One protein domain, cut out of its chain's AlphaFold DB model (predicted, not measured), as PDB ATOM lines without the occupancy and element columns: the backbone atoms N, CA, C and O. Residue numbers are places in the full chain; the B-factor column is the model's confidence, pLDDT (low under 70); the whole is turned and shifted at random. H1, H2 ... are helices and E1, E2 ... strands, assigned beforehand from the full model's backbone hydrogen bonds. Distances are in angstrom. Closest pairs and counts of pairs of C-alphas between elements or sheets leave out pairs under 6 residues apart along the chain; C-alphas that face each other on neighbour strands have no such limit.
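Overview. This is residues 2 to 47 of the 89 residues of the protein "Hypothetical protein" of Rotaria sp. Silwood1 (UniProt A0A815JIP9). Two very short strands, E1 and E2, lie side by side, and the chain between them goes out through helix H1, turns a corner into the short helix H2 and comes back, making one loop of strand, helix, helix, strand. Before this loop comes a long stretch with no named element, residues 2 to 16, which swings round at the opposite end from the beginning of H1. The printed part has 46 residues, with two named helices and two named strands in the order E1, H1, H2, E2; the sheet has the order E1, E2 and is parallel, and the class is mixed, helices and strands. The whole is compact, with a radius of gyration of the C-alphas of 10.8 A and spans of 27 by 22 by 17 A.

Arrangement. E1, residues 17 to 19, and E2, residues 44 to 46, are parallel neighbours, with 3 degrees between their directions. The C-alphas of Ala 18 and Val 45, which face each other, are 4.6 A apart. N 19 and O 45 are within hydrogen-bond range at 3.2 A, as are N 45 and O 17 at 3.1 A. H1, residues 22 to 32, and E2 have their closest C-alphas at Leu 22 and Asp 46, 5.6 A apart. E1 and H1 are near each other, with 5 pairs of C-alphas within 10 A. H2, residues 34 to 39, and H1 only just touch, with 3 pairs of C-alphas within 8 A, the closest being those of Lys 30 and Asn 37, 5.7 A apart. Their lines stand at a steep tilt of 63 degrees, opposite ways. E1 and H2 are apart. E1, H1, H2 and E2 form a strand-helix-strand unit, two parallel neighbour strands with helices between them, and its crossover is right-handed. In H2 every O i to N i+4 pair is within hydrogen-bond range, and in H1 6 of 7 are.

Along the chain. E1 begins at C-alpha 17, at (-26.403, -46.434, -14.627), and is 7.1 A long from first to last C-alpha. E2 is 6.2 A long and ends at C-alpha 46, at (-26.782, -54.785, -12.727). H1 is 14.9 A long, from C-alpha 22 at (-21.527, -52.923, -13.334) to C-alpha 32. H2 is 8.6 A long.

Size, cuts and confidence. The two C-alphas farthest apart, those of Tyr 10 and Phe 21, are 28.2 A apart. The printed part, residues 2 to 47, has no cut. The links E1 to H1, H1 to H2 and H2 to E2 are tight. The mean pLDDT of the printed part is 88.7, and no printed residue is under 70.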
ATOM      1  N   LYS A   2     -32.788 -43.598 -29.344       74.31
ATOM      2  CA  LYS A   2     -32.796 -42.139 -29.130       74.31
ATOM      3  C   LYS A   2     -31.835 -41.810 -27.993       74.31
ATOM      4  O   LYS A   2     -32.024 -42.305 -26.886       74.31
ATOM      5  N   PHE A   3     -30.814 -41.011 -28.273       79.75
ATOM      6  CA  PHE A   3     -29.897 -40.518 -27.249       79.75
ATOM      7  C   PHE A   3     -30.472 -39.262 -26.592       79.75
ATOM      8  O   PHE A   3     -31.187 -38.491 -27.234       79.75
ATOM      9  N   VAL A   4     -30.180 -39.088 -25.305       79.56
ATOM     10  CA  VAL A   4     -30.549 -37.901 -24.529       79.56
ATOM     11  C   VAL A   4     -29.267 -37.146 -24.208       79.56
ATOM     12  O   VAL A   4     -28.311 -37.728 -23.699       79.56
ATOM     13  N   HIS A   5     -29.237 -35.857 -24.521       82.00
ATOM     14  CA  HIS A   5     -28.121 -34.981 -24.190       82.00
ATOM     15  C   HIS A   5     -28.241 -34.472 -22.752       82.00
ATOM     16  O   HIS A   5     -29.338 -34.324 -22.216       82.00
ATOM     17  N   ARG A   6     -27.104 -34.152 -22.122       76.44
ATOM     18  CA  ARG A   6     -27.052 -33.672 -20.728       76.44
ATOM     19  C   ARG A   6     -27.988 -32.485 -20.468       76.44
ATOM     20  O   ARG A   6     -28.652 -32.447 -19.442       76.44
ATOM     21  N   ASN A   7     -28.070 -31.540 -21.403       83.44
ATOM     22  CA  ASN A   7     -28.922 -30.348 -21.309       83.44
ATOM     23  C   ASN A   7     -30.435 -30.645 -21.336       83.44
ATOM     24  O   ASN A   7     -31.230 -29.746 -21.086       83.44
ATOM     25  N   GLN A   8     -30.835 -31.886 -21.623       84.88
ATOM     26  CA  GLN A   8     -32.229 -32.335 -21.602       84.88
ATOM     27  C   GLN A   8     -32.620 -32.963 -20.252       84.88
ATOM     28  O   GLN A   8     -33.756 -33.408 -20.087       84.88
ATOM     29  N   ILE A   9     -31.692 -33.031 -19.288       84.25
ATOM     30  CA  ILE A   9     -31.892 -33.677 -17.988       84.25
ATOM     31  C   ILE A   9     -31.718 -32.632 -16.891       84.25
ATOM     32  O   ILE A   9     -30.610 -32.284 -16.496       84.25
ATOM     33  N   TYR A  10     -32.849 -32.134 -16.397       78.75
ATOM     34  CA  TYR A  10     -32.909 -30.963 -15.516       78.75
ATOM     35  C   TYR A  10     -32.716 -31.271 -14.026       78.75
ATOM     36  O   TYR A  10     -32.683 -30.353 -13.211       78.75
ATOM     37  N   ARG A  11     -32.624 -32.550 -13.646       86.06
ATOM     38  CA  ARG A  11     -32.442 -32.980 -12.254       86.06
ATOM     39  C   ARG A  11     -31.235 -33.898 -12.129       86.06
ATOM     40  O   ARG A  11     -31.184 -34.950 -12.767       86.06
ATOM     41  N   GLU A  12     -30.301 -33.509 -11.271       88.81
ATOM     42  CA  GLU A  12     -29.217 -34.385 -10.840       88.81
ATOM     43  C   GLU A  12     -29.768 -35.584 -10.071       88.81
ATOM     44  O   GLU A  12     -30.868 -35.549  -9.514       88.81
ATOM     45  N   ARG A  13     -28.992 -36.668 -10.047       90.81
ATOM     46  CA  ARG A  13     -29.334 -37.924  -9.374       90.81
ATOM     47  C   ARG A  13     -30.661 -38.524  -9.846       90.81
ATOM     48  O   ARG A  13     -31.275 -39.301  -9.129       90.81
ATOM     49  N   PHE A  14     -31.106 -38.207 -11.058       89.88
ATOM     50  CA  PHE A  14     -32.295 -38.824 -11.642       89.88
ATOM     51  C   PHE A  14     -31.954 -40.062 -12.483       89.88
ATOM     52  O   PHE A  14     -32.665 -41.064 -12.449       89.88
ATOM     53  N   LEU A  15     -30.844 -40.015 -13.223       92.00
ATOM     54  CA  LEU A  15     -30.410 -41.123 -14.074       92.00
ATOM     55  C   LEU A  15     -29.797 -42.264 -13.269       92.00
ATOM     56  O   LEU A  15     -28.986 -42.032 -12.381       92.00
ATOM     57  N   ILE A  16     -30.085 -43.503 -13.653       91.81
ATOM     58  CA  ILE A  16     -29.445 -44.695 -13.093       91.81
ATOM     59  C   ILE A  16     -28.531 -45.305 -14.152       91.81
ATOM     60  O   ILE A  16     -28.933 -45.468 -15.303       91.81
ATOM     61  N   VAL A  17     -27.309 -45.669 -13.761       91.38
ATOM     62  CA  VAL A  17     -26.403 -46.434 -14.627       91.38
ATOM     63  C   VAL A  17     -26.817 -47.906 -14.593       91.38
ATOM     64  O   VAL A  17     -26.982 -48.481 -13.511       91.38
ATOM     65  N   ALA A  18     -26.977 -48.501 -15.773       89.75
ATOM     66  CA  ALA A  18     -27.403 -49.883 -15.952       89.75
ATOM     67  C   ALA A  18     -26.523 -50.612 -16.973       89.75
ATOM     68  O   ALA A  18     -25.989 -49.989 -17.890       89.75
ATOM     69  N   GLY A  19     -26.378 -51.926 -16.816       85.56
ATOM     70  CA  GLY A  19     -25.493 -52.738 -17.653       85.56
ATOM     71  C   GLY A  19     -25.107 -54.053 -16.983       85.56
ATOM     72  O   GLY A  19     -25.558 -54.340 -15.877       85.56
ATOM     73  N   LYS A  20     -24.283 -54.853 -17.661       82.50
ATOM     74  CA  LYS A  20     -23.710 -56.091 -17.112       82.50
ATOM     75  C   LYS A  20     -22.401 -55.791 -16.385       82.50
ATOM     76  O   LYS A  20     -21.644 -54.933 -16.837       82.50
ATOM     77  N   PHE A  21     -22.112 -56.541 -15.322       79.06
ATOM     78  CA  PHE A  21     -20.847 -56.455 -14.578       79.06
ATOM     79  C   PHE A  21     -20.556 -55.020 -14.117       79.06
ATOM     80  O   PHE A  21     -19.469 -54.475 -14.320       79.06
ATOM     81  N   LEU A  22     -21.556 -54.371 -13.517       86.75
ATOM     82  CA  LEU A  22     -21.527 -52.923 -13.334       86.75
ATOM     83  C   LEU A  22     -20.616 -52.467 -12.188       86.75
ATOM     84  O   LEU A  22     -20.240 -51.299 -12.144       86.75
ATOM     85  N   GLY A  23     -20.264 -53.357 -11.256       86.94
ATOM     86  CA  GLY A  23     -19.392 -53.039 -10.120       86.94
ATOM     87  C   GLY A  23     -18.045 -52.438 -10.552       86.94
ATOM     88  O   GLY A  23     -17.770 -51.278 -10.227       86.94
ATOM     89  N   PRO A  24     -17.227 -53.168 -11.336       89.62
ATOM     90  CA  PRO A  24     -15.989 -52.641 -11.909       89.62
ATOM     91  C   PRO A  24     -16.204 -51.378 -12.751       89.62
ATOM     92  O   PRO A  24     -15.472 -50.403 -12.591       89.62
ATOM     93  N   VAL A  25     -17.254 -51.355 -13.580       88.44
ATOM     94  CA  VAL A  25     -17.585 -50.203 -14.436       88.44
ATOM     95  C   VAL A  25     -17.852 -48.949 -13.604       88.44
ATOM     96  O   VAL A  25     -17.353 -47.880 -13.935       88.44
ATOM     97  N   ARG A  26     -18.591 -49.055 -12.494       91.69
ATOM     98  CA  ARG A  26     -18.859 -47.927 -11.588       91.69
ATOM     99  C   ARG A  26     -17.597 -47.422 -10.899       91.69
ATOM    100  O   ARG A  26     -17.439 -46.209 -10.761       91.69
ATOM    101  N   SER A  27     -16.716 -48.328 -10.481       93.44
ATOM    102  CA  SER A  27     -15.429 -47.957  -9.880       93.44
ATOM    103  C   SER A  27     -14.568 -47.168 -10.865       93.44
ATOM    104  O   SER A  27     -14.024 -46.121 -10.516       93.44
ATOM    105  N   GLU A  28     -14.512 -47.619 -12.118       93.88
ATOM    106  CA  GLU A  28     -13.731 -46.952 -13.155       93.88
ATOM    107  C   GLU A  28     -14.366 -45.627 -13.592       93.88
ATOM    108  O   GLU A  28     -13.674 -44.617 -13.680       93.88
ATOM    109  N   LEU A  29     -15.696 -45.583 -13.740       92.50
ATOM    110  CA  LEU A  29     -16.448 -44.368 -14.069       92.50
ATOM    111  C   LEU A  29     -16.172 -43.232 -13.077       92.50
ATOM    112  O   LEU A  29     -16.047 -42.078 -13.482       92.50
ATOM    113  N   LYS A  30     -16.031 -43.552 -11.784       95.19
ATOM    114  CA  LYS A  30     -15.688 -42.570 -10.747       95.19
ATOM    115  C   LYS A  30     -14.313 -41.931 -10.974       95.19
ATOM    116  O   LYS A  30     -14.130 -40.777 -10.599       95.19
ATOM    117  N   LYS A  31     -13.365 -42.653 -11.579       96.75
ATOM    118  CA  LYS A  31     -12.019 -42.145 -11.889       96.75
ATOM    119  C   LYS A  31     -12.008 -41.351 -13.192       96.75
ATOM    120  O   LYS A  31     -11.483 -40.245 -13.222       96.75
ATOM    121  N   ILE A  32     -12.595 -41.911 -14.251       97.38
ATOM    122  CA  ILE A  32     -12.498 -41.347 -15.607       97.38
ATOM    123  C   ILE A  32     -13.502 -40.216 -15.859       97.38
ATOM    124  O   ILE A  32     -13.255 -39.346 -16.687       97.38
ATOM    125  N   ALA A  33     -14.646 -40.223 -15.166       95.25
ATOM    126  CA  ALA A  33     -15.730 -39.262 -15.358       95.25
ATOM    127  C   ALA A  33     -16.444 -38.935 -14.027       95.25
ATOM    128  O   ALA A  33     -17.647 -39.186 -13.885       95.25
ATOM    129  N   PRO A  34     -15.735 -38.352 -13.039       95.56
ATOM    130  CA  PRO A  34     -16.265 -38.120 -11.692       95.56
ATOM    131  C   PRO A  34     -17.535 -37.261 -11.687       95.56
ATOM    132  O   PRO A  34     -18.526 -37.643 -11.070       95.56
ATOM    133  N   GLN A  35     -17.553 -36.167 -12.456       93.00
ATOM    134  CA  GLN A  35     -18.717 -35.275 -12.561       93.00
ATOM    135  C   GLN A  35     -19.951 -35.995 -13.122       93.00
ATOM    136  O   GLN A  35     -21.070 -35.790 -12.659       93.00
ATOM    137  N   PHE A  36     -19.762 -36.872 -14.113       91.62
ATOM    138  CA  PHE A  36     -20.859 -37.662 -14.670       91.62
ATOM    139  C   PHE A  36     -21.343 -38.731 -13.682       91.62
ATOM    140  O   PHE A  36     -22.546 -38.966 -13.562       91.62
ATOM    141  N   ASN A  37     -20.425 -39.351 -12.938       93.25
ATOM    142  CA  ASN A  37     -20.782 -40.312 -11.901       93.25
ATOM    143  C   ASN A  37     -21.598 -39.665 -10.768       93.25
ATOM    144  O   ASN A  37     -22.559 -40.278 -10.312       93.25
ATOM    145  N   GLU A  38     -21.243 -38.448 -10.343       93.00
ATOM    146  CA  GLU A  38     -21.984 -37.673  -9.334       93.00
ATOM    147  C   GLU A  38     -23.339 -37.169  -9.839       93.00
ATOM    148  O   GLU A  38     -24.310 -37.134  -9.082       93.00
ATOM    149  N   PHE A  39     -23.420 -36.832 -11.129       92.38
ATOM    150  CA  PHE A  39     -24.676 -36.487 -11.788       92.38
ATOM    151  C   PHE A  39     -25.661 -37.665 -11.802       92.38
ATOM    152  O   PHE A  39     -26.873 -37.475 -11.675       92.38
ATOM    153  N   CYS A  40     -25.158 -38.891 -11.953       93.25
ATOM    154  CA  CYS A  40     -25.969 -40.099 -11.879       93.25
ATOM    155  C   CYS A  40     -26.408 -40.401 -10.436       93.25
ATOM    156  O   CYS A  40     -25.719 -40.130  -9.458       93.25
ATOM    157  N   HIS A  41     -27.564 -41.039 -10.289       94.56
ATOM    158  CA  HIS A  41     -28.036 -41.557  -9.014       94.56
ATOM    159  C   HIS A  41     -27.068 -42.622  -8.469       94.56
ATOM    160  O   HIS A  41     -26.402 -43.337  -9.226       94.56
ATOM    161  N   TYR A  42     -27.020 -42.758  -7.141       92.44
ATOM    162  CA  TYR A  42     -26.115 -43.693  -6.463       92.44
ATOM    163  C   TYR A  42     -26.458 -45.165  -6.741       92.44
ATOM    164  O   TYR A  42     -25.578 -46.022  -6.731       92.44
ATOM    165  N   ARG A  43     -27.741 -45.464  -6.991       92.44
ATOM    166  CA  ARG A  43     -28.196 -46.815  -7.356       92.44
ATOM    167  C   ARG A  43     -27.685 -47.214  -8.739       92.44
ATOM    168  O   ARG A  43     -27.466 -46.380  -9.619       92.44
ATOM    169  N   SER A  44     -27.557 -48.514  -8.929       90.56
ATOM    170  CA  SER A  44     -27.244 -49.160 -10.197       90.56
ATOM    171  C   SER A  44     -28.238 -50.280 -10.475       90.56
ATOM    172  O   SER A  44     -28.819 -50.846  -9.551       90.56
ATOM    173  N   VAL A  45     -28.415 -50.603 -11.754       89.25
ATOM    174  CA  VAL A  45     -29.113 -51.820 -12.182       89.25
ATOM    175  C   VAL A  45     -28.093 -52.721 -12.862       89.25
ATOM    176  O   VAL A  45     -27.670 -52.443 -13.983       89.25
ATOM    177  N   ASP A  46     -27.673 -53.774 -12.163       87.19
ATOM    178  CA  ASP A  46     -26.782 -54.785 -12.727       87.19
ATOM    179  C   ASP A  46     -27.604 -55.928 -13.326       87.19
ATOM    180  O   ASP A  46     -28.463 -56.523 -12.668       87.19
ATOM    181  N   ILE A  47     -27.350 -56.214 -14.596       81.94
ATOM    182  CA  ILE A  47     -28.004 -57.281 -15.341       81.94
ATOM    183  C   ILE A  47     -27.218 -58.566 -15.073       81.94
ATOM    184  O   ILE A  47     -26.355 -58.969 -15.853       81.94
TER     185      ILE A  47